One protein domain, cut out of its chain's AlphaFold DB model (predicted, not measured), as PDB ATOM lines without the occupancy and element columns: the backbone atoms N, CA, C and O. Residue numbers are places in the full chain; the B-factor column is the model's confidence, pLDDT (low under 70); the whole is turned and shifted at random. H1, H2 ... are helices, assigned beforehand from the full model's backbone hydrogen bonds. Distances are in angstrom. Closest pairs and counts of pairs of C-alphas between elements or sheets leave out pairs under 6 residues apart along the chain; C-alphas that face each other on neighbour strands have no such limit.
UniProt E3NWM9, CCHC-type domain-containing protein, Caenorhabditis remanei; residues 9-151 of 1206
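AT A GLANCE: This is residues 9 to 151 of the 1206 residues of the protein "CCHC-type domain-containing protein" of Caenorhabditis remanei (UniProt E3NWM9). Two helical lobes of unequal size lie end to end, joined by residues 48 to 50: a small head of H1, H2 and H3, and a larger body of H4 to H8. In the body the two longest helices, H5 and H8, run side by side in opposite directions, H4 folds into a hairpin with H5, the short H6 packs on H4 and H8, H7 packs crosswise on H8, and residues 121 to 126 stick out as a loop. The printed part has 143 residues with eight named helices, H1 to H8 in order along the chain, and no named strand; its class is all helix. The whole is only just loose, close to extended, with a radius of gyration of the C-alphas of 21.3 A, and its outline is a rod spanning 66 by 30 by 22 A.

IN THESE COORDINATES: The printed part begins with H1, residues 9 to 18, whose C-alpha 9 is at (-30.770, 200.547, 143.105). H2, residues 22 to 26, follows after a tight link, and H3 holds residues 36 to 47, 16.0 A from first to last C-alpha. After a further tight link comes H4, residues 51 to 63, 18.4 A long, with C-alpha 51 at (-15.260, 201.279, 164.204). H5, residues 74 to 92, measures 26.8 A. H6 is residues 101 to 108 and H7 residues 113 to 120, with a tight link between them. H8, residues 131 to 151, is the longest helix with 21 residues and 30.0 A; its C-alpha 151 is at (0.997, 242.904, 172.762).

HOW THE PARTS SIT: H8 is the hub and touches three helices. It touches H5 with 22 pairs of C-alphas within 8 A, at a shallow tilt of 23 degrees, opposite ways; the closest C-alphas are those of Gln 78 and Ala 142, 5.2 A apart. H8 touches H6 with residues 131 to 134 alone, at a shallow tilt of 16 degrees, the same way; the closest C-alphas, of Ser 104 and Thr 131, are 4.8 A apart. With residues 137 to 141 alone it touches H7, at a steep tilt of 57 degrees, the closest C-alphas being those of Leu 119 and Lys 137 at 7.2 A. H4 and H5 form a helical hairpin at a shallow tilt of 11 degrees; H5 touches H4 with residues 84 to 91 alone, and the closest C-alphas are those of Lys 55 and Leu 91, 6.3 A apart. H4 touches H6 with residues 62 to 63 alone, at a shallow tilt of 34 degrees, only just short of steep; the C-alphas of Arg 63 and Ile 106 come closest at 6.4 A. H4 and H8 are apart. H1 and H3 touch, the same way, at a shallow tilt of 34.9 degrees, only just short of steep, with the C-alphas of Leu 12 and Phe 37 closest at 4.9 A. H2 is close to H1 but not clearly touching; the closest C-alphas, of Lys 16 and Ala 24, are 6.2 A apart. H3 and H4 are apart. In each of the eight helices every O i to N i+4 pair is within hydrogen-bond range.

THE WHOLE: The two C-alphas farthest apart are those of Pro 31 and Gly 123, at 67.2 A. The printed part has no cut, and no link between named helices is long. Residues 121 to 126 stand free. The mean pLDDT of the printed part is 75.2; 34 residues are under 70, among them residues 45 to 56, which include the link from H3 to H4, and residues 121 to 126.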
ATOM      1  N   ARG A   9     -31.471 200.329 144.376       76.19
ATOM      2  CA  ARG A   9     -30.770 200.547 143.105       76.19
ATOM      3  C   ARG A   9     -30.089 201.917 143.060       76.19
ATOM      4  O   ARG A   9     -28.890 201.993 142.783       76.19
ATOM      5  N   THR A  10     -30.816 202.984 143.399       70.94
ATOM      6  CA  THR A  10     -30.256 204.343 143.460       70.94
ATOM      7  C   THR A  10     -29.193 204.458 144.551       70.94
ATOM      8  O   THR A  10     -28.139 205.060 144.322       70.94
ATOM      9  N   LYS A  11     -29.401 203.823 145.715       74.12
ATOM     10  CA  LYS A  11     -28.381 203.780 146.776       74.12
ATOM     11  C   LYS A  11     -27.092 203.074 146.321       74.12
ATOM     12  O   LYS A  11     -26.012 203.576 146.615       74.12
ATOM     13  N   LEU A  12     -27.171 201.975 145.561       75.56
ATOM     14  CA  LEU A  12     -26.000 201.270 145.012       75.56
ATOM     15  C   LEU A  12     -25.245 202.108 143.980       75.56
ATOM     16  O   LEU A  12     -24.015 202.137 143.980       75.56
ATOM     17  N   GLN A  13     -25.966 202.827 143.124       73.31
ATOM     18  CA  GLN A  13     -25.354 203.727 142.152       73.31
ATOM     19  C   GLN A  13     -24.614 204.890 142.838       73.31
ATOM     20  O   GLN A  13     -23.514 205.265 142.421       73.31
ATOM     21  N   TYR A  14     -25.164 205.405 143.942       71.25
ATOM     22  CA  TYR A  14     -24.495 206.389 144.796       71.25
ATOM     23  C   TYR A  14     -23.295 205.795 145.559       71.25
ATOM     24  O   TYR A  14     -22.251 206.434 145.678       71.25
ATOM     25  N   LEU A  15     -23.405 204.549 146.031       69.38
ATOM     26  CA  LEU A  15     -22.335 203.840 146.735       69.38
ATOM     27  C   LEU A  15     -21.111 203.636 145.835       69.38
ATOM     28  O   LEU A  15     -20.019 204.077 146.185       69.38
ATOM     29  N   LYS A  16     -21.307 203.067 144.635       75.62
ATOM     30  CA  LYS A  16     -20.244 202.854 143.635       75.62
ATOM     31  C   LYS A  16     -19.521 204.136 143.224       75.62
ATOM     32  O   LYS A  16     -18.341 204.091 142.905       75.62
ATOM     33  N   THR A  17     -20.224 205.270 143.207       68.81
ATOM     34  CA  THR A  17     -19.641 206.579 142.865       68.81
ATOM     35  C   THR A  17     -18.996 207.291 144.059       68.81
ATOM     36  O   THR A  17     -18.317 208.298 143.866       68.81
ATOM     37  N   SER A  18     -19.168 206.762 145.276       63.28
ATOM     38  CA  SER A  18     -18.587 207.290 146.519       63.28
ATOM     39  C   SER A  18     -17.339 206.531 146.995       63.28
ATOM     40  O   SER A  18     -16.635 207.029 147.873       63.28
ATOM     41  N   VAL A  19     -17.048 205.353 146.432       64.19
ATOM     42  CA  VAL A  19     -15.819 204.577 146.685       64.19
ATOM     43  C   VAL A  19     -14.775 204.792 145.585       64.19
ATOM     44  O   VAL A  19     -15.102 205.173 144.463       64.19
ATOM     45  N   SER A  20     -13.497 204.554 145.896       63.03
ATOM     46  CA  SER A  20     -12.378 204.741 144.962       63.03
ATOM     47  C   SER A  20     -11.238 203.761 145.231       63.03
ATOM     48  O   SER A  20     -10.979 203.444 146.393       63.03
ATOM     49  N   GLY A  21     -10.511 203.358 144.186       71.12
ATOM     50  CA  GLY A  21      -9.462 202.339 144.285       71.12
ATOM     51  C   GLY A  21     -10.058 200.949 144.501       71.12
ATOM     52  O   GLY A  21     -11.147 200.666 144.013       71.12
ATOM     53  N   GLU A  22      -9.382 200.120 145.287       58.50
ATOM     54  CA  GLU A  22      -9.720 198.710 145.529       58.50
ATOM     55  C   GLU A  22     -11.187 198.487 145.966       58.50
ATOM     56  O   GLU A  22     -11.876 197.619 145.435       58.50
ATOM     57  N   ALA A  23     -11.734 199.371 146.811       67.69
ATOM     58  CA  ALA A  23     -13.146 199.345 147.214       67.69
ATOM     59  C   ALA A  23     -14.133 199.589 146.050       67.69
ATOM     60  O   ALA A  23     -15.250 199.072 146.052       67.69
ATOM     61  N   ALA A  24     -13.736 200.380 145.049       77.69
ATOM     62  CA  ALA A  24     -14.508 200.569 143.821       77.69
ATOM     63  C   ALA A  24     -14.342 199.397 142.849       77.69
ATOM     64  O   ALA A  24     -15.268 199.115 142.094       77.69
ATOM     65  N   ASP A  25     -13.199 198.712 142.886       73.69
ATOM     66  CA  ASP A  25     -12.897 197.561 142.037       73.69
ATOM     67  C   ASP A  25     -13.695 196.330 142.478       73.69
ATOM     68  O   ASP A  25     -14.350 195.701 141.649       73.69
ATOM     69  N   ILE A  26     -13.774 196.086 143.788       73.50
ATOM     70  CA  ILE A  26     -14.642 195.067 144.398       73.50
ATOM     71  C   ILE A  26     -16.113 195.296 144.017       73.50
ATOM     72  O   ILE A  26     -16.811 194.371 143.601       73.50
ATOM     73  N   LEU A  27     -16.599 196.542 144.090       78.00
ATOM     74  CA  LEU A  27     -17.969 196.854 143.680       78.00
ATOM     75  C   LEU A  27     -18.154 196.978 142.161       78.00
ATOM     76  O   LEU A  27     -19.297 197.083 141.709       78.00
ATOM     77  N   ARG A  28     -17.092 196.979 141.346       79.00
ATOM     78  CA  ARG A  28     -17.159 197.309 139.912       79.00
ATOM     79  C   ARG A  28     -18.124 196.391 139.168       79.00
ATOM     80  O   ARG A  28     -19.015 196.890 138.479       79.00
ATOM     81  N   ASN A  29     -18.032 195.088 139.423       77.06
ATOM     82  CA  ASN A  29     -18.729 194.052 138.657       77.06
ATOM     83  C   ASN A  29     -20.164 193.751 139.139       77.06
ATOM     84  O   ASN A  29     -20.911 193.093 138.425       77.06
ATOM     85  N   LEU A  30     -20.599 194.259 140.301       81.19
ATOM     86  CA  LEU A  30     -21.971 194.059 140.800       81.19
ATOM     87  C   LEU A  30     -22.998 194.839 139.952       81.19
ATOM     88  O   LEU A  30     -22.974 196.073 139.992       81.19
ATOM     89  N   PRO A  31     -23.926 194.210 139.205       81.31
ATOM     90  CA  PRO A  31     -24.887 194.960 138.397       81.31
ATOM     91  C   PRO A  31     -25.798 195.829 139.280       81.31
ATOM     92  O   PRO A  31     -26.142 195.450 140.401       81.31
ATOM     93  N   ILE A  32     -26.169 197.021 138.798       81.56
ATOM     94  CA  ILE A  32     -26.903 198.015 139.599       81.56
ATOM     95  C   ILE A  32     -28.390 197.631 139.680       81.56
ATOM     96  O   ILE A  32     -29.215 198.081 138.876       81.56
ATOM     97  N   THR A  33     -28.721 196.797 140.667       80.38
ATOM     98  CA  THR A  33     -30.067 196.275 140.952       80.38
ATOM     99  C   THR A  33     -30.478 196.550 142.405       80.38
ATOM    100  O   THR A  33     -29.642 196.838 143.261       80.38
ATOM    101  N   ASN A  34     -31.779 196.441 142.705       76.69
ATOM    102  CA  ASN A  34     -32.299 196.608 144.068       76.69
ATOM    103  C   ASN A  34     -31.817 195.512 145.046       76.69
ATOM    104  O   ASN A  34     -31.637 195.796 146.231       76.69
ATOM    105  N   ALA A  35     -31.561 194.296 144.551       73.94
ATOM    106  CA  ALA A  35     -31.052 193.175 145.344       73.94
ATOM    107  C   ALA A  35     -29.553 193.300 145.682       73.94
ATOM    108  O   ALA A  35     -29.110 192.795 146.707       73.94
ATOM    109  N   ASN A  36     -28.778 194.018 144.861       83.00
ATOM    110  CA  ASN A  36     -27.324 194.091 145.014       83.00
ATOM    111  C   ASN A  36     -26.842 195.204 145.956       83.00
ATOM    112  O   ASN A  36     -25.660 195.236 146.288       83.00
ATOM    113  N   PHE A  37     -27.707 196.120 146.406       80.06
ATOM    114  CA  PHE A  37     -27.294 197.160 147.361       80.06
ATOM    115  C   PHE A  37     -26.981 196.628 148.764       80.06
ATOM    116  O   PHE A  37     -25.924 196.994 149.277       80.06
ATOM    117  N   PRO A  38     -27.820 195.775 149.394       73.25
ATOM    118  CA  PRO A  38     -27.476 195.181 150.684       73.25
ATOM    119  C   PRO A  38     -26.197 194.345 150.584       73.25
ATOM    120  O   PRO A  38     -25.361 194.417 151.473       73.25
ATOM    121  N   ILE A  39     -26.011 193.638 149.462       78.31
ATOM    122  CA  ILE A  39     -24.812 192.841 149.172       78.31
ATOM    123  C   ILE A  39     -23.574 193.744 149.063       78.31
ATOM    124  O   ILE A  39     -22.583 193.511 149.742       78.31
ATOM    125  N   ALA A  40     -23.634 194.824 148.279       81.69
ATOM    126  CA  ALA A  40     -22.534 195.782 148.150       81.69
ATOM    127  C   ALA A  40     -22.204 196.510 149.464       81.69
ATOM    128  O   ALA A  40     -21.036 196.783 149.732       81.69
ATOM    129  N   MET A  41     -23.215 196.829 150.278       78.38
ATOM    130  CA  MET A  41     -23.002 197.401 151.608       78.38
ATOM    131  C   MET A  41     -22.385 196.392 152.571       78.38
ATOM    132  O   MET A  41     -21.453 196.769 153.266       78.38
ATOM    133  N   GLY A  42     -22.845 195.136 152.580       70.69
ATOM    134  CA  GLY A  42     -22.240 194.063 153.375       70.69
ATOM    135  C   GLY A  42     -20.776 193.855 152.998       70.69
ATOM    136  O   GLY A  42     -19.906 193.963 153.850       70.69
ATOM    137  N   ILE A  43     -20.485 193.722 151.699       74.81
ATOM    138  CA  ILE A  43     -19.115 193.600 151.184       74.81
ATOM    139  C   ILE A  43     -18.238 194.779 151.622       74.81
ATOM    140  O   ILE A  43     -17.108 194.562 152.044       74.81
ATOM    141  N   LEU A  44     -18.721 196.027 151.549       74.00
ATOM    142  CA  LEU A  44     -17.935 197.177 152.006       74.00
ATOM    143  C   LEU A  44     -17.801 197.266 153.530       74.00
ATOM    144  O   LEU A  44     -16.760 197.727 153.993       74.00
ATOM    145  N   ASP A  45     -18.808 196.869 154.307       66.94
ATOM    146  CA  ASP A  45     -18.745 196.916 155.773       66.94
ATOM    147  C   ASP A  45     -17.832 195.801 156.320       66.94
ATOM    148  O   ASP A  45     -17.002 196.062 157.189       66.94
ATOM    149  N   ASP A  46     -17.856 194.612 155.706       60.12
ATOM    150  CA  ASP A  46     -16.929 193.507 155.986       60.12
ATOM    151  C   ASP A  46     -15.484 193.820 155.540       60.12
ATOM    152  O   ASP A  46     -14.523 193.524 156.256       60.12
ATOM    153  N   GLN A  47     -15.299 194.431 154.360       60.59
ATOM    154  CA  GLN A  47     -13.967 194.715 153.796       60.59
ATOM    155  C   GLN A  47     -13.323 195.997 154.337       60.59
ATOM    156  O   GLN A  47     -12.099 196.045 154.477       60.59
ATOM    157  N   TYR A  48     -14.103 197.047 154.617       61.72
ATOM    158  CA  TYR A  48     -13.613 198.402 154.937       61.72
ATOM    159  C   TYR A  48     -14.317 199.074 156.121       61.72
ATOM    160  O   TYR A  48     -13.794 200.065 156.642       61.72
ATOM    161  N   GLY A  49     -15.465 198.552 156.548       51.41
ATOM    162  CA  GLY A  49     -16.162 198.984 157.747       51.41
ATOM    163  C   GLY A  49     -15.437 198.607 159.038       51.41
ATOM    164  O   GLY A  49     -14.273 198.190 159.069       51.41
ATOM    165  N   GLY A  50     -16.139 198.818 160.148       57.53
ATOM    166  CA  GLY A  50     -15.619 198.589 161.492       57.53
ATOM    167  C   GLY A  50     -15.066 199.848 162.167       57.53
ATOM    168  O   GLY A  50     -14.061 200.448 161.766       57.53
ATOM    169  N   THR A  51     -15.678 200.192 163.301       54.91
ATOM    170  CA  THR A  51     -15.260 201.279 164.204       54.91
ATOM    171  C   THR A  51     -13.779 201.195 164.592       54.91
ATOM    172  O   THR A  51     -13.123 202.225 164.732       54.91
ATOM    173  N   VAL A  52     -13.217 199.985 164.694       57.38
ATOM    174  CA  VAL A  52     -11.801 199.729 165.013       57.38
ATOM    175  C   VAL A  52     -10.842 200.316 163.966       57.38
ATOM    176  O   VAL A  52      -9.844 200.938 164.334       57.38
ATOM    177  N   ARG A  53     -11.137 200.188 162.664       61.09
ATOM    178  CA  ARG A  53     -10.253 200.700 161.596       61.09
ATOM    179  C   ARG A  53     -10.276 202.223 161.516       61.09
ATOM    180  O   ARG A  53      -9.226 202.844 161.342       61.09
ATOM    181  N   ILE A  54     -11.445 202.836 161.713       65.81
ATOM    182  CA  ILE A  54     -11.583 204.298 161.760       65.81
ATOM    183  C   ILE A  54     -10.860 204.862 162.995       65.81
ATOM    184  O   ILE A  54     -10.090 205.816 162.859       65.81
ATOM    185  N   LYS A  55     -10.999 204.220 164.168       66.44
ATOM    186  CA  LYS A  55     -10.214 204.542 165.376       66.44
ATOM    187  C   LYS A  55      -8.709 204.457 165.111       66.44
ATOM    188  O   LYS A  55      -7.991 205.411 165.401       66.44
ATOM    189  N   HIS A  56      -8.230 203.376 164.492       68.69
ATOM    190  CA  HIS A  56      -6.814 203.217 164.148       68.69
ATOM    191  C   HIS A  56      -6.312 204.318 163.193       68.69
ATOM    192  O   HIS A  56      -5.271 204.926 163.439       68.69
ATOM    193  N   ALA A  57      -7.074 204.654 162.148       71.50
ATOM    194  CA  ALA A  57      -6.732 205.736 161.222       71.50
ATOM    195  C   ALA A  57      -6.708 207.128 161.889       71.50
ATOM    196  O   ALA A  57      -5.866 207.960 161.543       71.50
ATOM    197  N   LEU A  58      -7.600 207.394 162.849       74.75
ATOM    198  CA  LEU A  58      -7.610 208.635 163.629       74.75
ATOM    199  C   LEU A  58      -6.448 208.693 164.638       74.75
ATOM    200  O   LEU A  58      -5.772 209.718 164.718       74.75
ATOM    201  N   LEU A  59      -6.126 207.590 165.321       76.81
ATOM    202  CA  LEU A  59      -4.949 207.490 166.196       76.81
ATOM    203  C   LEU A  59      -3.632 207.647 165.416       76.81
ATOM    204  O   LEU A  59      -2.719 208.333 165.876       76.81
ATOM    205  N   LEU A  60      -3.539 207.096 164.200       75.81
ATOM    206  CA  LEU A  60      -2.408 207.343 163.301       75.81
ATOM    207  C   LEU A  60      -2.301 208.817 162.891       75.81
ATOM    208  O   LEU A  60      -1.188 209.327 162.788       75.81
ATOM    209  N   LYS A  61      -3.422 209.519 162.674       79.81
ATOM    210  CA  LYS A  61      -3.409 210.973 162.428       79.81
ATOM    211  C   LYS A  61      -2.931 211.750 163.657       79.81
ATOM    212  O   LYS A  61      -2.121 212.654 163.484       79.81
ATOM    213  N   LEU A  62      -3.350 211.364 164.866       81.12
ATOM    214  CA  LEU A  62      -2.888 211.981 166.116       81.12
ATOM    215  C   LEU A  62      -1.369 211.808 166.304       81.12
ATOM    216  O   LEU A  62      -0.662 212.778 166.562       81.12
ATOM    217  N   ARG A  63      -0.835 210.598 166.080       80.19
ATOM    218  CA  ARG A  63       0.615 210.312 166.155       80.19
ATOM    219  C   ARG A  63       1.444 211.047 165.090       80.19
ATOM    220  O   ARG A  63       2.609 211.366 165.340       80.19
ATOM    221  N   LYS A  64       0.849 211.306 163.918       82.38
ATOM    222  CA  LYS A  64       1.449 212.038 162.785       82.38
ATOM    223  C   LYS A  64       1.340 213.565 162.897       82.38
ATOM    224  O   LYS A  64       1.795 214.249 161.982       82.38
ATOM    225  N   LEU A  65       0.773 214.108 163.980       84.00
ATOM    226  CA  LEU A  65       0.851 215.544 164.251       84.00
ATOM    227  C   LEU A  65       2.322 215.997 164.372       84.00
ATOM    228  O   LEU A  65       3.167 215.214 164.836       84.00
ATOM    229  N   PRO A  66       2.636 217.234 163.936       79.25
ATOM    230  CA  PRO A  66       3.998 217.755 163.954       79.25
ATOM    231  C   PRO A  66       4.558 217.778 165.377       79.25
ATOM    232  O   PRO A  66       3.859 218.101 166.334       79.25
ATOM    233  N   ASP A  67       5.832 217.422 165.508       81.94
ATOM    234  CA  ASP A  67       6.562 217.497 166.769       81.94
ATOM    235  C   ASP A  67       7.059 218.933 166.988       81.94
ATOM    236  O   ASP A  67       7.826 219.462 166.182       81.94
ATOM    237  N   LEU A  68       6.590 219.572 168.061       82.31
ATOM    238  CA  LEU A  68       6.959 220.932 168.449       82.31
ATOM    239  C   LEU A  68       7.924 220.958 169.646       82.31
ATOM    240  O   LEU A  68       8.185 222.032 170.182       82.31
ATOM    241  N   SER A  69       8.499 219.824 170.061       73.25
ATOM    242  CA  SER A  69       9.398 219.711 171.227       73.25
ATOM    243  C   SER A  69      10.576 220.702 171.232       73.25
ATOM    244  O   SER A  69      11.038 221.111 172.305       73.25
ATOM    245  N   SER A  70      11.023 221.133 170.047       62.41
ATOM    246  CA  SER A  70      12.086 222.121 169.813       62.41
ATOM    247  C   SER A  70      11.602 223.493 169.306       62.41
ATOM    248  O   SER A  70      12.420 224.403 169.165       62.41
ATOM    249  N   ASN A  71      10.302 223.676 169.047       66.12
ATOM    250  CA  ASN A  71       9.751 224.884 168.424       66.12
ATOM    251  C   ASN A  71       9.446 225.990 169.464       66.12
ATOM    252  O   ASN A  71       9.016 225.734 170.593       66.12
ATOM    253  N   THR A  72       9.664 227.249 169.083       63.88
ATOM    254  CA  THR A  72       9.378 228.441 169.894       63.88
ATOM    255  C   THR A  72       8.068 229.145 169.516       63.88
ATOM    256  O   THR A  72       7.491 229.799 170.385       63.88
ATOM    257  N   SER A  73       7.558 228.965 168.293       77.44
ATOM    258  CA  SER A  73       6.369 229.625 167.724       77.44
ATOM    259  C   SER A  73       5.087 229.413 168.554       77.44
ATOM    260  O   SER A  73       4.679 228.270 168.778       77.44
ATOM    261  N   PRO A  74       4.409 230.490 169.002       76.88
ATOM    262  CA  PRO A  74       3.086 230.395 169.626       76.88
ATOM    263  C   PRO A  74       1.966 229.977 168.657       76.88
ATOM    264  O   PRO A  74       1.009 229.317 169.073       76.88
ATOM    265  N   SER A  75       2.077 230.322 167.369       74.62
ATOM    266  CA  SER A  75       1.054 230.008 166.358       74.62
ATOM    267  C   SER A  75       0.992 228.503 166.067       74.62
ATOM    268  O   SER A  75      -0.084 227.900 166.070       74.62
ATOM    269  N   ASP A  76       2.152 227.852 165.934       81.75
ATOM    270  CA  ASP A  76       2.230 226.412 165.653       81.75
ATOM    271  C   ASP A  76       1.629 225.582 166.797       81.75
ATOM    272  O   ASP A  76       0.925 224.597 166.565       81.75
ATOM    273  N   LEU A  77       1.828 226.032 168.043       83.88
ATOM    274  CA  LEU A  77       1.219 225.435 169.232       83.88
ATOM    275  C   LEU A  77      -0.317 225.539 169.206       83.88
ATOM    276  O   LEU A  77      -1.008 224.584 169.567       83.88
ATOM    277  N   GLN A  78      -0.862 226.667 168.740       82.94
ATOM    278  CA  GLN A  78      -2.306 226.848 168.568       82.94
ATOM    279  C   GLN A  78      -2.862 225.932 167.467       82.94
ATOM    280  O   GLN A  78      -3.913 225.315 167.659       82.94
ATOM    281  N   HIS A  79      -2.152 225.790 166.345       82.06
ATOM    282  CA  HIS A  79      -2.527 224.865 165.274       82.06
ATOM    283  C   HIS A  79      -2.522 223.401 165.740       82.06
ATOM    284  O   HIS A  79      -3.493 222.685 165.476       82.06
ATOM    285  N   LEU A  80      -1.499 222.972 166.490       87.50
ATOM    286  CA  LEU A  80      -1.440 221.631 167.079       87.50
ATOM    287  C   LEU A  80      -2.610 221.386 168.039       87.50
ATOM    288  O   LEU A  80      -3.292 220.370 167.914       87.50
ATOM    289  N   ALA A  81      -2.903 222.328 168.943       84.12
ATOM    290  CA  ALA A  81      -4.008 222.206 169.898       84.12
ATOM    291  C   ALA A  81      -5.381 222.077 169.208       84.12
ATOM    292  O   ALA A  81      -6.236 221.307 169.651       84.12
ATOM    293  N   ILE A  82      -5.596 222.803 168.105       81.25
ATOM    294  CA  ILE A  82      -6.829 222.714 167.309       81.25
ATOM    295  C   ILE A  82      -6.926 221.354 166.608       81.25
ATOM    296  O   ILE A  82      -7.970 220.707 166.691       81.25
ATOM    297  N   GLN A  83      -5.857 220.890 165.951       85.56
ATOM    298  CA  GLN A  83      -5.867 219.609 165.235       85.56
ATOM    299  C   GLN A  83      -6.002 218.411 166.185       85.56
ATOM    300  O   GLN A  83      -6.819 217.526 165.925       85.56
ATOM    301  N   ALA A  84      -5.275 218.411 167.305       85.69
ATOM    302  CA  ALA A  84      -5.406 217.401 168.354       85.69
ATOM    303  C   ALA A  84      -6.836 217.369 168.912       85.69
ATOM    304  O   ALA A  84      -7.437 216.300 168.968       85.69
ATOM    305  N   GLY A  85      -7.426 218.532 169.220       85.31
ATOM    306  CA  GLY A  85      -8.816 218.632 169.675       85.31
ATOM    307  C   GLY A  85      -9.840 218.108 168.664       85.31
ATOM    308  O   GLY A  85     -10.759 217.391 169.044       85.31
ATOM    309  N   MET A  86      -9.672 218.395 167.368       82.12
ATOM    310  CA  MET A  86     -10.568 217.872 166.326       82.12
ATOM    311  C   MET A  86     -10.485 216.347 166.183       82.12
ATOM    312  O   MET A  86     -11.514 215.699 165.998       82.12
ATOM    313  N   ILE A  87      -9.282 215.770 166.264       84.62
ATOM    314  CA  ILE A  87      -9.088 214.314 166.200       84.62
ATOM    315  C   ILE A  87      -9.620 213.647 167.477       84.62
ATOM    316  O   ILE A  87     -10.257 212.599 167.391       84.62
ATOM    317  N   PHE A  88      -9.421 214.277 168.637       84.38
ATOM    318  CA  PHE A  88      -9.931 213.818 169.928       84.38
ATOM    319  C   PHE A  88     -11.466 213.776 169.954       84.38
ATOM    320  O   PHE A  88     -12.032 212.728 170.230       84.38
ATOM    321  N   GLU A  89     -12.165 214.849 169.571       81.94
ATOM    322  CA  GLU A  89     -13.641 214.849 169.529       81.94
ATOM    323  C   GLU A  89     -14.194 213.846 168.486       81.94
ATOM    324  O   GLU A  89     -15.212 213.196 168.725       81.94
ATOM    325  N   GLN A  90     -13.498 213.627 167.357       78.88
ATOM    326  CA  GLN A  90     -13.865 212.575 166.394       78.88
ATOM    327  C   GLN A  90     -13.702 211.167 166.976       78.88
ATOM    328  O   GLN A  90     -14.603 210.344 166.826       78.88
ATOM    329  N   LEU A  91     -12.601 210.894 167.679       76.38
ATOM    330  CA  LEU A  91     -12.410 209.643 168.414       76.38
ATOM    331  C   LEU A  91     -13.474 209.477 169.516       76.38
ATOM    332  O   LEU A  91     -14.010 208.383 169.672       76.38
ATOM    333  N   GLY A  92     -13.847 210.562 170.203       75.12
ATOM    334  CA  GLY A  92     -14.828 210.576 171.294       75.12
ATOM    335  C   GLY A  92     -16.251 210.261 170.844       75.12
ATOM    336  O   GLY A  92     -16.992 209.582 171.544       75.12
ATOM    337  N   SER A  93     -16.619 210.663 169.624       71.12
ATOM    338  CA  SER A  93     -17.890 210.247 169.010       71.12
ATOM    339  C   SER A  93     -17.965 208.752 168.656       71.12
ATOM    340  O   SER A  93     -19.038 208.262 168.314       71.12
ATOM    341  N   MET A  94     -16.842 208.026 168.718       68.06
ATOM    342  CA  MET A  94     -16.730 206.607 168.350       68.06
ATOM    343  C   MET A  94     -16.299 205.716 169.527       68.06
ATOM    344  O   MET A  94     -16.348 204.486 169.417       68.06
ATOM    345  N   ASP A  95     -15.841 206.304 170.632       55.84
ATOM    346  CA  ASP A  95     -15.394 205.610 171.836       55.84
ATOM    347  C   ASP A  95     -15.479 206.521 173.069       55.84
ATOM    348  O   ASP A  95     -15.011 207.657 173.043       55.84
ATOM    349  N   CYS A  96     -16.017 206.007 174.173       53.72
ATOM    350  CA  CYS A  96     -16.120 206.760 175.424       53.72
ATOM    351  C   CYS A  96     -14.807 206.787 176.229       53.72
ATOM    352  O   CYS A  96     -14.661 207.635 177.106       53.72
ATOM    353  N   ASN A  97     -13.843 205.905 175.929       64.31
ATOM    354  CA  ASN A  97     -12.636 205.711 176.743       64.31
ATOM    355  C   ASN A  97     -11.346 206.278 176.108       64.31
ATOM    356  O   ASN A  97     -10.251 205.765 176.327       64.31
ATOM    357  N   ILE A  98     -11.456 207.327 175.288       74.00
ATOM    358  CA  ILE A  98     -10.295 208.014 174.680       74.00
ATOM    359  C   ILE A  98      -9.635 209.040 175.610       74.00
ATOM    360  O   ILE A  98      -8.528 209.504 175.337       74.00
ATOM    361  N   ASP A  99     -10.297 209.399 176.711       77.12
ATOM    362  CA  ASP A  99      -9.803 210.374 177.687       77.12
ATOM    363  C   ASP A  99      -8.803 209.721 178.666       77.12
ATOM    364  O   ASP A  99      -8.941 209.789 179.883       77.12
ATOM    365  N   ASN A 100      -7.822 209.015 178.094       78.38
ATOM    366  CA  ASN A 100      -6.878 208.127 178.773       78.38
ATOM    367  C   ASN A 100      -5.424 208.630 178.691       78.38
ATOM    368  O   ASN A 100      -5.073 209.421 177.812       78.38
ATOM    369  N   THR A 101      -4.568 208.120 179.581       73.06
ATOM    370  CA  THR A 101      -3.143 208.485 179.678       73.06
ATOM    371  C   THR A 101      -2.402 208.324 178.355       73.06
ATOM    372  O   THR A 101      -1.771 209.271 177.910       73.06
ATOM    373  N   THR A 102      -2.582 207.211 177.640       75.44
ATOM    374  CA  THR A 102      -1.931 206.959 176.341       75.44
ATOM    375  C   THR A 102      -2.201 208.059 175.308       75.44
ATOM    376  O   THR A 102      -1.341 208.378 174.486       75.44
ATOM    377  N   THR A 103      -3.400 208.646 175.319       80.44
ATOM    378  CA  THR A 103      -3.771 209.730 174.395       80.44
ATOM    379  C   THR A 103      -3.216 211.077 174.864       80.44
ATOM    380  O   THR A 103      -2.823 211.888 174.024       80.44
ATOM    381  N   SER A 104      -3.100 211.282 176.181       81.81
ATOM    382  CA  SER A 104      -2.338 212.397 176.761       81.81
ATOM    383  C   SER A 104      -0.856 212.309 176.384       81.81
ATOM    384  O   SER A 104      -0.350 213.240 175.767       81.81
ATOM    385  N   ASP A 105      -0.196 211.172 176.613       79.88
ATOM    386  CA  ASP A 105       1.229 210.943 176.324       79.88
ATOM    387  C   ASP A 105       1.577 211.201 174.848       79.88
ATOM    388  O   ASP A 105       2.584 211.840 174.530       79.88
ATOM    389  N   ILE A 106       0.717 210.758 173.917       83.25
ATOM    390  CA  ILE A 106       0.887 211.032 172.479       83.25
ATOM    391  C   ILE A 106       0.887 212.539 172.202       83.25
ATOM    392  O   ILE A 106       1.683 212.992 171.382       83.25
ATOM    393  N   ILE A 107       0.031 213.317 172.868       85.81
ATOM    394  CA  ILE A 107      -0.043 214.773 172.693       85.81
ATOM    395  C   ILE A 107       1.130 215.461 173.404       85.81
ATOM    396  O   ILE A 107       1.783 216.310 172.799       85.81
ATOM    397  N   GLU A 108       1.458 215.066 174.637       86.00
ATOM    398  CA  GLU A 108       2.561 215.636 175.422       86.00
ATOM    399  C   GLU A 108       3.927 215.418 174.779       86.00
ATOM    400  O   GLU A 108       4.741 216.341 174.758       86.00
ATOM    401  N   SER A 109       4.149 214.254 174.158       83.06
ATOM    402  CA  SER A 109       5.381 213.952 173.414       83.06
ATOM    403  C   SER A 109       5.684 214.941 172.279       83.06
ATOM    404  O   SER A 109       6.822 215.018 171.824       83.06
ATOM    405  N   LYS A 110       4.681 215.709 171.828       85.62
ATOM    406  CA  LYS A 110       4.798 216.724 170.772       85.62
ATOM    407  C   LYS A 110       4.951 218.145 171.311       85.62
ATOM    408  O   LYS A 110       5.091 219.067 170.510       85.62
ATOM    409  N   LEU A 111       4.883 218.363 172.627       87.19
ATOM    410  CA  LEU A 111       4.877 219.706 173.208       87.19
ATOM    411  C   LEU A 111       6.294 220.252 173.454       87.19
ATOM    412  O   LEU A 111       7.170 219.528 173.931       87.19
ATOM    413  N   PRO A 112       6.524 221.562 173.238       87.00
ATOM    414  CA  PRO A 112       7.752 222.215 173.672       87.00
ATOM    415  C   PRO A 112       7.944 222.087 175.190       87.00
ATOM    416  O   PRO A 112       7.000 222.295 175.957       87.00
ATOM    417  N   LYS A 113       9.187 221.904 175.660       80.75
ATOM    418  CA  LYS A 113       9.509 221.864 177.110       80.75
ATOM    419  C   LYS A 113       8.978 223.077 177.890       80.75
ATOM    420  O   LYS A 113       8.572 222.951 179.038       80.75
ATOM    421  N   ARG A 114       8.922 224.252 177.251       83.62
ATOM    422  CA  ARG A 114       8.336 225.484 177.817       83.62
ATOM    423  C   ARG A 114       6.824 225.388 178.088       83.62
ATOM    424  O   ARG A 114       6.344 226.069 178.985       83.62
ATOM    425  N   VAL A 115       6.087 224.564 177.338       84.25
ATOM    426  CA  VAL A 115       4.649 224.306 177.537       84.25
ATOM    427  C   VAL A 115       4.457 223.260 178.625       84.25
ATOM    428  O   VAL A 115       3.672 223.489 179.536       84.25
ATOM    429  N   ILE A 116       5.241 222.178 178.603       82.31
ATOM    430  CA  ILE A 116       5.256 221.153 179.663       82.31
ATOM    431  C   ILE A 116       5.543 221.808 181.028       82.31
ATOM    432  O   ILE A 116       4.797 221.609 181.982       82.31
ATOM    433  N   ASN A 117       6.526 222.710 181.104       77.94
ATOM    434  CA  ASN A 117       6.809 223.484 182.319       77.94
ATOM    435  C   ASN A 117       5.657 224.415 182.750       77.94
ATOM    436  O   ASN A 117       5.541 224.710 183.934       77.94
ATOM    437  N   LYS A 118       4.800 224.887 181.834       79.88
ATOM    438  CA  LYS A 118       3.601 225.674 182.183       79.88
ATOM    439  C   LYS A 118       2.425 224.795 182.617       79.88
ATOM    440  O   LYS A 118       1.648 225.221 183.459       79.88
ATOM    441  N   LEU A 119       2.315 223.581 182.076       78.50
ATOM    442  CA  LEU A 119       1.309 222.588 182.465       78.50
ATOM    443  C   LEU A 119       1.583 221.991 183.856       78.50
ATOM    444  O   LEU A 119       0.634 221.723 184.592       78.50
ATOM    445  N   TYR A 120       2.863 221.811 184.208       78.00
ATOM    446  CA  TYR A 120       3.291 221.024 185.373       78.00
ATOM    447  C   TYR A 120       4.194 221.760 186.385       78.00
ATOM    448  O   TYR A 120       4.450 221.227 187.460       78.00
ATOM    449  N   GLY A 121       4.704 222.960 186.077       58.00
ATOM    450  CA  GLY A 121       5.769 223.605 186.866       58.00
ATOM    451  C   GLY A 121       5.335 224.583 187.965       58.00
ATOM    452  O   GLY A 121       6.167 224.952 188.790       58.00
ATOM    453  N   ASN A 122       4.066 225.002 188.010       55.59
ATOM    454  CA  ASN A 122       3.549 225.902 189.047       55.59
ATOM    455  C   ASN A 122       2.743 225.104 190.083       55.59
ATOM    456  O   ASN A 122       1.600 224.731 189.825       55.59
ATOM    457  N   GLY A 123       3.322 224.883 191.269       52.94
ATOM    458  CA  GLY A 123       2.790 224.016 192.338       52.94
ATOM    459  C   GLY A 123       1.493 224.466 193.036       52.94
ATOM    460  O   GLY A 123       1.265 224.097 194.183       52.94
ATOM    461  N   THR A 124       0.664 225.277 192.378       48.78
ATOM    462  CA  THR A 124      -0.630 225.779 192.873       48.78
ATOM    463  C   THR A 124      -1.798 225.492 191.925       48.78
ATOM    464  O   THR A 124      -2.944 225.733 192.297       48.78
ATOM    465  N   GLU A 125      -1.554 224.982 190.713       54.06
ATOM    466  CA  GLU A 125      -2.621 224.575 189.792       54.06
ATOM    467  C   GLU A 125      -2.872 223.066 189.823       54.06
ATOM    468  O   GLU A 125      -1.947 222.260 189.882       54.06
ATOM    469  N   LYS A 126      -4.146 222.671 189.695       58.31
ATOM    470  CA  LYS A 126      -4.507 221.273 189.440       58.31
ATOM    471  C   LYS A 126      -3.941 220.844 188.082       58.31
ATOM    472  O   LYS A 126      -4.210 221.497 187.065       58.31
ATOM    473  N   TYR A 127      -3.178 219.755 188.080       70.56
ATOM    474  CA  TYR A 127      -2.711 219.076 186.871       70.56
ATOM    475  C   TYR A 127      -3.901 218.633 186.003       70.56
ATOM    476  O   TYR A 127      -4.967 218.350 186.559       70.56
ATOM    477  N   PRO A 128      -3.762 218.571 184.665       75.50
ATOM    478  CA  PRO A 128      -4.817 218.036 183.812       75.50
ATOM    479  C   PRO A 128      -5.058 216.563 184.167       75.50
ATOM    480  O   PRO A 128      -4.189 215.719 183.977       75.50
ATOM    481  N   THR A 129      -6.241 216.238 184.690       72.06
ATOM    482  CA  THR A 129      -6.589 214.860 185.086       72.06
ATOM    483  C   THR A 129      -7.137 214.031 183.926       72.06
ATOM    484  O   THR A 129      -7.605 212.916 184.140       72.06
ATOM    485  N   SER A 130      -7.168 214.595 182.716       82.12
ATOM    486  CA  SER A 130      -7.643 213.933 181.505       82.12
ATOM    487  C   SER A 130      -7.073 214.602 180.249       82.12
ATOM    488  O   SER A 130      -6.733 215.790 180.260       82.12
ATOM    489  N   THR A 131      -7.006 213.858 179.148       83.19
ATOM    490  CA  THR A 131      -6.590 214.336 177.821       83.19
ATOM    491  C   THR A 131      -7.435 215.520 177.341       83.19
ATOM    492  O   THR A 131      -6.912 216.456 176.734       83.19
ATOM    493  N   LYS A 132      -8.735 215.543 177.655       83.75
ATOM    494  CA  LYS A 132      -9.618 216.677 177.350       83.75
ATOM    495  C   LYS A 132      -9.197 217.936 178.109       83.75
ATOM    496  O   LYS A 132      -9.140 219.011 177.512       83.75
ATOM    497  N   GLN A 133      -8.849 217.814 179.394       82.25
ATOM    498  CA  GLN A 133      -8.309 218.935 180.175       82.25
ATOM    499  C   GLN A 133      -6.928 219.376 179.674       82.25
ATOM    500  O   GLN A 133      -6.669 220.574 179.587       82.25
ATOM    501  N   LEU A 134      -6.067 218.428 179.294       86.44
ATOM    502  CA  LEU A 134      -4.758 218.696 178.702       86.44
ATOM    503  C   LEU A 134      -4.893 219.527 177.414       86.44
ATOM    504  O   LEU A 134      -4.293 220.594 177.310       86.44
ATOM    505  N   ILE A 135      -5.735 219.102 176.462       86.81
ATOM    506  CA  ILE A 135      -5.989 219.834 175.207       86.81
ATOM    507  C   ILE A 135      -6.525 221.247 175.485       86.81
ATOM    508  O   ILE A 135      -6.103 222.203 174.829       86.81
ATOM    509  N   LEU A 136      -7.424 221.402 176.464       83.94
ATOM    510  CA  LEU A 136      -7.943 222.712 176.870       83.94
ATOM    511  C   LEU A 136      -6.840 223.611 177.451       83.94
ATOM    512  O   LEU A 136      -6.672 224.727 176.956       83.94
ATOM    513  N   LYS A 137      -6.023 223.119 178.393       83.94
ATOM    514  CA  LYS A 137      -4.894 223.884 178.950       83.94
ATOM    515  C   LYS A 137      -3.843 224.245 177.896       83.94
ATOM    516  O   LYS A 137      -3.371 225.378 177.882       83.94
ATOM    517  N   ILE A 138      -3.502 223.344 176.968       87.44
ATOM    518  CA  ILE A 138      -2.588 223.665 175.852       87.44
ATOM    519  C   ILE A 138      -3.176 224.799 175.001       87.44
ATOM    520  O   ILE A 138      -2.461 225.731 174.633       87.44
ATOM    521  N   LYS A 139      -4.485 224.763 174.717       84.06
ATOM    522  CA  LYS A 139      -5.188 225.802 173.949       84.06
ATOM    523  C   LYS A 139      -5.233 227.146 174.684       84.06
ATOM    524  O   LYS A 139      -5.166 228.187 174.034       84.06
ATOM    525  N   GLU A 140      -5.324 227.146 176.011       83.12
ATOM    526  CA  GLU A 140      -5.227 228.351 176.846       83.12
ATOM    527  C   GLU A 140      -3.804 228.919 176.870       83.12
ATOM    528  O   GLU A 140      -3.625 230.103 176.587       83.12
ATOM    529  N   ILE A 141      -2.786 228.079 177.088       84.12
ATOM    530  CA  ILE A 141      -1.371 228.481 177.021       84.12
ATOM    531  C   ILE A 141      -1.050 229.076 175.644       84.12
ATOM    532  O   ILE A 141      -0.456 230.150 175.570       84.12
ATOM    533  N   ALA A 142      -1.493 228.431 174.560       84.81
ATOM    534  CA  ALA A 142      -1.300 228.928 173.202       84.81
ATOM    535  C   ALA A 142      -1.979 230.291 172.981       84.81
ATOM    536  O   ALA A 142      -1.358 231.197 172.431       84.81
ATOM    537  N   LYS A 143      -3.221 230.483 173.450       81.00
ATOM    538  CA  LYS A 143      -3.905 231.789 173.384       81.00
ATOM    539  C   LYS A 143      -3.144 232.879 174.139       81.00
ATOM    540  O   LYS A 143      -2.956 233.964 173.598       81.00
ATOM    541  N   VAL A 144      -2.703 232.601 175.368       80.00
ATOM    542  CA  VAL A 144      -1.965 233.573 176.194       80.00
ATOM    543  C   VAL A 144      -0.627 233.931 175.548       80.00
ATOM    544  O   VAL A 144      -0.247 235.096 175.539       80.00
ATOM    545  N   GLU A 145       0.083 232.965 174.964       83.75
ATOM    546  CA  GLU A 145       1.355 233.225 174.285       83.75
ATOM    547  C   GLU A 145       1.204 234.017 172.983       83.75
ATOM    548  O   GLU A 145       2.012 234.912 172.743       83.75
ATOM    549  N   ASN A 146       0.170 233.744 172.178       79.62
ATOM    550  CA  ASN A 146      -0.127 234.560 170.997       79.62
ATOM    551  C   ASN A 146      -0.526 235.989 171.404       79.62
ATOM    552  O   ASN A 146       0.036 236.941 170.873       79.62
ATOM    553  N   LEU A 147      -1.373 236.158 172.427       74.75
ATOM    554  CA  LEU A 147      -1.743 237.482 172.945       74.75
ATOM    555  C   LEU A 147      -0.529 238.264 173.483       74.75
ATOM    556  O   LEU A 147      -0.411 239.464 173.251       74.75
ATOM    557  N   VAL A 148       0.403 237.606 174.182       74.50
ATOM    558  CA  VAL A 148       1.652 238.243 174.637       74.50
ATOM    559  C   VAL A 148       2.540 238.639 173.452       74.50
ATOM    560  O   VAL A 148       3.109 239.731 173.470       74.50
ATOM    561  N   ALA A 149       2.626 237.806 172.410       73.81
ATOM    562  CA  ALA A 149       3.361 238.133 171.188       73.81
ATOM    563  C   ALA A 149       2.741 239.335 170.446       73.81
ATOM    564  O   ALA A 149       3.463 240.257 170.072       73.81
ATOM    565  N   GLU A 150       1.413 239.386 170.312       69.50
ATOM    566  CA  GLU A 150       0.675 240.520 169.737       69.50
ATOM    567  C   GLU A 150       0.884 241.812 170.545       69.50
ATOM    568  O   GLU A 150       1.222 242.855 169.984       69.50
ATOM    569  N   LEU A 151       0.775 241.752 171.877       60.75
ATOM    570  CA  LEU A 151       0.997 242.904 172.762       60.75
ATOM    571  C   LEU A 151       2.451 243.404 172.756       60.75
ATOM    572  O   LEU A 151       2.690 244.592 172.989       60.75
TER     573      LEU A 151